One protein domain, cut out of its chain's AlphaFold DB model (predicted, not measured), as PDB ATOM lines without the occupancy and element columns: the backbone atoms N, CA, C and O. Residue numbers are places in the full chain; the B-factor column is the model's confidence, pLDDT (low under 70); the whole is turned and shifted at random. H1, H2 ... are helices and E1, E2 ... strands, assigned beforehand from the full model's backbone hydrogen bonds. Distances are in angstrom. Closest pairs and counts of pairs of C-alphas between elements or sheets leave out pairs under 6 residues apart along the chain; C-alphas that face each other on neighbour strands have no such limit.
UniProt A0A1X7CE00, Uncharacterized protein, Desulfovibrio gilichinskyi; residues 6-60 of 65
ATOM      1  N   LYS A   6     -47.918 -49.552  28.271       95.00
ATOM      2  CA  LYS A   6     -47.141 -48.324  28.434       95.00
ATOM      3  C   LYS A   6     -47.759 -47.213  27.603       95.00
ATOM      4  O   LYS A   6     -48.437 -47.485  26.615       95.00
ATOM      5  N   PHE A   7     -47.506 -45.975  27.997       95.75
ATOM      6  CA  PHE A   7     -48.046 -44.811  27.316       95.75
ATOM      7  C   PHE A   7     -46.912 -43.908  26.874       95.75
ATOM      8  O   PHE A   7     -45.943 -43.730  27.610       95.75
ATOM      9  N   TYR A   8     -47.043 -43.354  25.676       96.75
ATOM     10  CA  TYR A   8     -46.036 -42.492  25.079       96.75
ATOM     11  C   TYR A   8     -46.668 -41.205  24.569       96.75
ATOM     12  O   TYR A   8     -47.807 -41.218  24.105       96.75
ATOM     13  N   ILE A   9     -45.914 -40.112  24.620       96.00
ATOM     14  CA  ILE A   9     -46.222 -38.887  23.882       96.00
ATOM     15  C   ILE A   9     -45.159 -38.678  22.813       96.00
ATOM     16  O   ILE A   9     -43.959 -38.736  23.087       96.00
ATOM     17  N   TYR A  10     -45.613 -38.433  21.591       95.69
ATOM     18  CA  TYR A  10     -44.760 -38.120  20.453       95.69
ATOM     19  C   TYR A  10     -45.509 -37.179  19.508       95.69
ATOM     20  O   TYR A  10     -46.690 -37.388  19.255       95.69
ATOM     21  N   GLU A  11     -44.852 -36.116  19.036       92.81
ATOM     22  CA  GLU A  11     -45.457 -35.109  18.140       92.81
ATOM     23  C   GLU A  11     -46.861 -34.650  18.593       92.81
ATOM     24  O   GLU A  11     -47.823 -34.670  17.830       92.81
ATOM     25  N   GLU A  12     -46.984 -34.287  19.878       89.81
ATOM     26  CA  GLU A  12     -48.230 -33.806  20.513       89.81
ATOM     27  C   GLU A  12     -49.388 -34.819  20.539       89.81
ATOM     28  O   GLU A  12     -50.487 -34.503  20.986       89.81
ATOM     29  N   SER A  13     -49.142 -36.059  20.122       93.69
ATOM     30  CA  SER A  13     -50.104 -37.155  20.165       93.69
ATOM     31  C   SER A  13     -49.784 -38.123  21.295       93.69
ATOM     32  O   SER A  13     -48.621 -38.374  21.617       93.69
ATOM     33  N   ALA A  14     -50.830 -38.701  21.881       95.56
ATOM     34  CA  ALA A  14     -50.700 -39.768  22.859       95.56
ATOM     35  C   ALA A  14     -50.817 -41.141  22.190       95.56
ATOM     36  O   ALA A  14     -51.591 -41.341  21.253       95.56
ATOM     37  N   TYR A  15     -50.066 -42.102  22.712       96.00
ATOM     38  CA  TYR A  15     -49.994 -43.457  22.193       96.00
ATOM     39  C   TYR A  15     -50.042 -44.475  23.322       96.00
ATOM     40  O   TYR A  15     -49.511 -44.246  24.410       96.00
ATOM     41  N   ILE A  16     -50.625 -45.633  23.029       95.62
ATOM     42  CA  ILE A  16     -50.612 -46.802  23.901       95.62
ATOM     43  C   ILE A  16     -49.784 -47.905  23.252       95.62
ATOM     44  O   ILE A  16     -50.007 -48.279  22.103       95.62
ATOM     45  N   TYR A  17     -48.825 -48.426  24.006       95.50
ATOM     46  CA  TYR A  17     -48.023 -49.580  23.639       95.50
ATOM     47  C   TYR A  17     -48.508 -50.806  24.407       95.50
ATOM     48  O   TYR A  17     -48.410 -50.853  25.637       95.50
ATOM     49  N   ASP A  18     -49.009 -51.804  23.683       93.62
ATOM     50  CA  ASP A  18     -49.349 -53.110  24.242       93.62
ATOM     51  C   ASP A  18     -48.097 -53.991  24.280       93.62
ATOM     52  O   ASP A  18     -47.593 -54.431  23.244       93.62
ATOM     53  N   GLN A  19     -47.604 -54.286  25.483       90.62
ATOM     54  CA  GLN A  19     -46.392 -55.084  25.670       90.62
ATOM     55  C   GLN A  19     -46.568 -56.558  25.279       90.62
ATOM     56  O   GLN A  19     -45.574 -57.231  24.995       90.62
ATOM     57  N   ASN A  20     -47.801 -57.073  25.254       91.44
ATOM     58  CA  ASN A  20     -48.078 -58.457  24.865       91.44
ATOM     59  C   ASN A  20     -48.028 -58.615  23.346       91.44
ATOM     60  O   ASN A  20     -47.444 -59.571  22.838       91.44
ATOM     61  N   GLN A  21     -48.643 -57.671  22.631       90.00
ATOM     62  CA  GLN A  21     -48.718 -57.685  21.166       90.00
ATOM     63  C   GLN A  21     -47.496 -57.037  20.510       90.00
ATOM     64  O   GLN A  21     -47.216 -57.308  19.345       90.00
ATOM     65  N   LYS A  22     -46.755 -56.218  21.265       91.69
ATOM     66  CA  LYS A  22     -45.666 -55.360  20.787       91.69
ATOM     67  C   LYS A  22     -46.125 -54.418  19.672       91.69
ATOM     68  O   LYS A  22     -45.447 -54.278  18.661       91.69
ATOM     69  N   LEU A  23     -47.288 -53.798  19.876       93.31
ATOM     70  CA  LEU A  23     -47.904 -52.866  18.933       93.31
ATOM     71  C   LEU A  23     -48.221 -51.533  19.603       93.31
ATOM     72  O   LEU A  23     -48.569 -51.495  20.787       93.31
ATOM     73  N   ILE A  24     -48.114 -50.459  18.822       94.62
ATOM     74  CA  ILE A  24     -48.506 -49.107  19.219       94.62
ATOM     75  C   ILE A  24     -49.778 -48.679  18.491       94.62
ATOM     76  O   ILE A  24     -49.905 -48.840  17.276       94.62
ATOM     77  N   PHE A  25     -50.675 -48.056  19.249       94.81
ATOM     78  CA  PHE A  25     -51.890 -47.423  18.752       94.81
ATOM     79  C   PHE A  25     -51.903 -45.952  19.161       94.81
ATOM     80  O   PHE A  25     -51.514 -45.613  20.282       94.81
ATOM     81  N   GLN A  26     -52.350 -45.075  18.266       95.00
ATOM     82  CA  GLN A  26     -52.565 -43.667  18.587       95.00
ATOM     83  C   GLN A  26     -53.896 -43.517  19.321       95.00
ATOM     84  O   GLN A  26     -54.926 -44.022  18.870       95.00
ATOM     85  N   MET A  27     -53.858 -42.814  20.448       93.19
ATOM     86  CA  MET A  27     -55.017 -42.494  21.268       93.19
ATOM     87  C   MET A  27     -55.596 -41.149  20.827       93.19
ATOM     88  O   MET A  27     -54.869 -40.160  20.749       93.19
ATOM     89  N   GLY A  28     -56.905 -41.094  20.601       88.19
ATOM     90  CA  GLY A  28     -57.608 -39.855  20.275       88.19
ATOM     91  C   GLY A  28     -59.114 -39.986  20.482       88.19
ATOM     92  O   GLY A  28     -59.666 -41.076  20.310       88.19
ATOM     93  N   VAL A  29     -59.760 -38.879  20.862       80.25
ATOM     94  CA  VAL A  29     -61.226 -38.784  21.020       80.25
ATOM     95  C   VAL A  29     -61.944 -38.948  19.690       80.25
ATOM     96  O   VAL A  29     -62.896 -39.720  19.599       80.25
ATOM     97  N   ASP A  30     -61.485 -38.221  18.672       76.00
ATOM     98  CA  ASP A  30     -62.124 -38.212  17.356       76.00
ATOM     99  C   ASP A  30     -61.817 -39.496  16.581       76.00
ATOM    100  O   ASP A  30     -62.690 -40.063  15.924       76.00
ATOM    101  N   GLU A  31     -60.577 -39.980  16.676       77.19
ATOM    102  CA  GLU A  31     -60.147 -41.215  16.033       77.19
ATOM    103  C   GLU A  31     -58.963 -41.835  16.781       77.19
ATOM    104  O   GLU A  31     -57.955 -41.179  17.051       77.19
ATOM    105  N   SER A  32     -59.077 -43.131  17.075       87.50
ATOM    106  CA  SER A  32     -57.945 -43.975  17.459       87.50
ATOM    107  C   SER A  32     -57.540 -44.813  16.253       87.50
ATOM    108  O   SER A  32     -58.406 -45.372  15.579       87.50
ATOM    109  N   ARG A  33     -56.238 -44.897  15.970       91.00
ATOM    110  CA  ARG A  33     -55.734 -45.562  14.760       91.00
ATOM    111  C   ARG A  33     -54.508 -46.420  15.032       91.00
ATOM    112  O   ARG A  33     -53.718 -46.134  15.937       91.00
ATOM    113  N   ASP A  34     -54.337 -47.433  14.194       92.81
ATOM    114  CA  ASP A  34     -53.111 -48.221  14.141       92.81
ATOM    115  C   ASP A  34     -51.944 -47.342  13.686       92.81
ATOM    116  O   ASP A  34     -52.082 -46.494  12.799       92.81
ATOM    117  N   VAL A  35     -50.776 -47.559  14.285       93.62
ATOM    118  CA  VAL A  35     -49.548 -46.864  13.900       93.62
ATOM    119  C   VAL A  35     -48.735 -47.759  12.970       93.62
ATOM    120  O   VAL A  35     -48.533 -48.941  13.249       93.62
ATOM    121  N   ALA A  36     -48.258 -47.207  11.854       93.75
ATOM    122  CA  ALA A  36     -47.389 -47.928  10.926       93.75
ATOM    123  C   ALA A  36     -46.079 -48.359  11.615       93.75
ATOM    124  O   ALA A  36     -45.570 -47.645  12.475       93.75
ATOM    125  N   PHE A  37     -45.545 -49.536  11.273       90.31
ATOM    126  CA  PHE A  37     -44.417 -50.153  11.992       90.31
ATOM    127  C   PHE A  37     -43.173 -49.255  12.112       90.31
ATOM    128  O   PHE A  37     -42.549 -49.218  13.169       90.31
ATOM    129  N   ASP A  38     -42.848 -48.503  11.064       91.88
ATOM    130  CA  ASP A  38     -41.761 -47.514  11.036       91.88
ATOM    131  C   ASP A  38     -41.962 -46.388  12.064       91.88
ATOM    132  O   ASP A  38     -41.038 -45.990  12.782       91.88
ATOM    133  N   MET A  39     -43.200 -45.918  12.197       93.56
ATOM    134  CA  MET A  39     -43.574 -44.946  13.216       93.56
ATOM    135  C   MET A  39     -43.569 -45.556  14.620       93.56
ATOM    136  O   MET A  39     -43.192 -44.870  15.566       93.56
ATOM    137  N   GLN A  40     -43.912 -46.839  14.781       94.19
ATOM    138  CA  GLN A  40     -43.850 -47.498  16.093       94.19
ATOM    139  C   GLN A  40     -42.418 -47.527  16.641       94.19
ATOM    140  O   GLN A  40     -42.198 -47.174  17.798       94.19
ATOM    141  N   GLU A  41     -41.436 -47.899  15.814       93.31
ATOM    142  CA  GLU A  41     -40.022 -47.887  16.216       93.31
ATOM    143  C   GLU A  41     -39.559 -46.475  16.588       93.31
ATOM    144  O   GLU A  41     -38.873 -46.284  17.593       93.31
ATOM    145  N   THR A  42     -39.997 -45.476  15.819       95.06
ATOM    146  CA  THR A  42     -39.679 -44.067  16.070       95.06
ATOM    147  C   THR A  42     -40.241 -43.590  17.413       95.06
ATOM    148  O   THR A  42     -39.516 -42.967  18.192       95.06
ATOM    149  N   ILE A  43     -41.494 -43.934  17.729       94.94
ATOM    150  CA  ILE A  43     -42.153 -43.578  18.994       94.94
ATOM    151  C   ILE A  43     -41.501 -44.300  20.178       94.94
ATOM    152  O   ILE A  43     -41.288 -43.682  21.214       94.94
ATOM    153  N   LEU A  44     -41.121 -45.574  20.043       93.56
ATOM    154  CA  LEU A  44     -40.416 -46.288  21.117       93.56
ATOM    155  C   LEU A  44     -39.017 -45.721  21.386       93.56
ATOM    156  O   LEU A  44     -38.549 -45.766  22.523       93.56
ATOM    157  N   ALA A  45     -38.337 -45.223  20.351       94.75
ATOM    158  CA  ALA A  45     -36.989 -44.677  20.474       94.75
ATOM    159  C   ALA A  45     -36.966 -43.215  20.947       94.75
ATOM    160  O   ALA A  45     -36.041 -42.821  21.656       94.75
ATOM    161  N   SER A  46     -37.950 -42.413  20.530       95.31
ATOM    162  CA  SER A  46     -37.938 -40.949  20.688       95.31
ATOM    163  C   SER A  46     -39.120 -40.392  21.481       95.31
ATOM    164  O   SER A  46     -39.098 -39.221  21.852       95.31
ATOM    165  N   GLY A  47     -40.162 -41.190  21.710       94.56
ATOM    166  CA  GLY A  47     -41.333 -40.793  22.480       94.56
ATOM    167  C   GLY A  47     -41.041 -40.726  23.974       94.56
ATOM    168  O   GLY A  47     -40.247 -41.495  24.519       94.56
ATOM    169  N   GLU A  48     -41.716 -39.807  24.653       96.75
ATOM    170  CA  GLU A  48     -41.651 -39.683  26.105       96.75
ATOM    171  C   GLU A  48     -42.579 -40.721  26.741       96.75
ATOM    172  O   GLU A  48     -43.787 -40.678  26.514       96.75
ATOM    173  N   GLU A  49     -42.038 -41.656  27.529       96.31
ATOM    174  CA  GLU A  49     -42.861 -42.575  28.325       96.31
ATOM    175  C   GLU A  49     -43.543 -41.792  29.456       96.31
ATOM    176  O   GLU A  49     -42.874 -41.210  30.312       96.31
ATOM    177  N   VAL A  50     -44.874 -41.787  29.468       95.31
ATOM    178  CA  VAL A  50     -45.690 -41.017  30.416       95.31
ATOM    179  C   VAL A  50     -46.669 -41.898  31.185       95.31
ATOM    180  O   VAL A  50     -46.854 -43.081  30.893       95.31
ATOM    181  N   SER A  51     -47.321 -41.322  32.197       94.25
ATOM    182  CA  SER A  51     -48.406 -42.004  32.898       94.25
ATOM    183  C   SER A  51     -49.673 -42.077  32.040       94.25
ATOM    184  O   SER A  51     -49.879 -41.295  31.108       94.25
ATOM    185  N   LYS A  52     -50.563 -43.004  32.404       91.94
ATOM    186  CA  LYS A  52     -51.874 -43.167  31.768       91.94
ATOM    187  C   LYS A  52     -52.684 -41.871  31.791       91.94
ATOM    188  O   LYS A  52     -53.296 -41.512  30.793       91.94
ATOM    189  N   GLU A  53     -52.694 -41.184  32.930       92.38
ATOM    190  CA  GLU A  53     -53.442 -39.943  33.134       92.38
ATOM    191  C   GLU A  53     -52.961 -38.864  32.166       92.38
ATOM    192  O   GLU A  53     -53.777 -38.199  31.535       92.38
ATOM    193  N   LYS A  54     -51.638 -38.749  31.983       93.31
ATOM    194  CA  LYS A  54     -51.066 -37.766  31.064       93.31
ATOM    195  C   LYS A  54     -51.387 -38.082  29.604       93.31
ATOM    196  O   LYS A  54     -51.714 -37.181  28.838       93.31
ATOM    197  N   ALA A  55     -51.333 -39.356  29.221       93.25
ATOM    198  CA  ALA A  55     -51.728 -39.784  27.881       93.25
ATOM    199  C   ALA A  55     -53.225 -39.561  27.612       93.25
ATOM    200  O   ALA A  55     -53.610 -39.214  26.496       93.25
ATOM    201  N   TRP A  56     -54.079 -39.712  28.626       91.81
ATOM    202  CA  TRP A  56     -55.504 -39.395  28.518       91.81
ATOM    203  C   TRP A  56     -55.784 -37.902  28.352       91.81
ATOM    204  O   TRP A  56     -56.564 -37.553  27.474       91.81
ATOM    205  N   GLU A  57     -55.105 -37.046  29.115       91.56
ATOM    206  CA  GLU A  57     -55.179 -35.587  28.959       91.56
ATOM    207  C   GLU A  57     -54.773 -35.164  27.536       91.56
ATOM    208  O   GLU A  57     -55.479 -34.414  26.871       91.56
ATOM    209  N   VAL A  58     -53.656 -35.693  27.021       92.50
ATOM    210  CA  VAL A  58     -53.142 -35.316  25.690       92.50
ATOM    211  C   VAL A  58     -53.981 -35.887  24.546       92.50
ATOM    212  O   VAL A  58     -54.158 -35.222  23.532       92.50
ATOM    213  N   SER A  59     -54.545 -37.089  24.698       89.88
ATOM    214  CA  SER A  59     -55.484 -37.640  23.703       89.88
ATOM    215  C   SER A  59     -56.859 -36.967  23.713       89.88
ATOM    216  O   SER A  59     -57.653 -37.232  22.810       89.88
ATOM    217  N   GLY A  60     -57.157 -36.151  24.733       86.94
ATOM    218  CA  GLY A  60     -58.477 -35.578  24.997       86.94
ATOM    219  C   GLY A  60     -59.493 -36.587  25.537       86.94
ATOM    220  O   GLY A  60     -60.654 -36.252  25.740       86.94
TER     221      GLY A  60
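Overview. This is residues 6 to 60 of the 65 residues of an uncharacterized protein of Desulfovibrio gilichinskyi (UniProt A0A1X7CE00). A twisted four-stranded sheet forms the core, with H1 across one face and H2 slantwise over the other: three layers. Residues 33 to 34 fold back beside edge strand E3. The 55 printed residues, mixed helices and strands, hold E1 E2 E3 H1 E4 H2; the antiparallel sheet runs E3, E2, E1, E4. It is compact and rounded, radius of gyration of the C-alphas 9.9 A, spanning 24 by 22 by 20 A.

Along the chain. E2 is residues 13 to 18, 16.5 A; E1, 6 to 10, 13.2 A, starts at C-alpha (-47.141, -48.324, 28.434). E3 is 23 to 27, 12.8 A; E4, 48 to 50, 6.1 A. H1 is 37 to 46, 14.2 A; H2, 52 to 59, 10.4 A, ends at C-alpha (-55.484, -37.640, 23.703).

Arrangement. E1 E2 E3 form a meander, each strand the antiparallel neighbour of the one before. Within hydrogen-bond range are N 8 and O 15, 2.9 A, N 25 and O 16, 2.9 A, and N 9 and O 48, 2.9 A. H1 is on the sheet, across E3 at 79 degrees on the local plane; their closest C-alphas, Ile 24 and Gln 40, are 5.8 A apart. H2 is on the opposite face; the closest C-alphas of E2 and H2, Ala 14 and Ala 55, are 5.1 A apart. In H1 and H2 every O i to N i+4 pair is within hydrogen-bond range.

Size, cuts and confidence. The printed part has no cut and no long link. The farthest C-alphas, Asp 30 and Ala 45, are 26.1 A apart. No printed residue is under 70 in pLDDT.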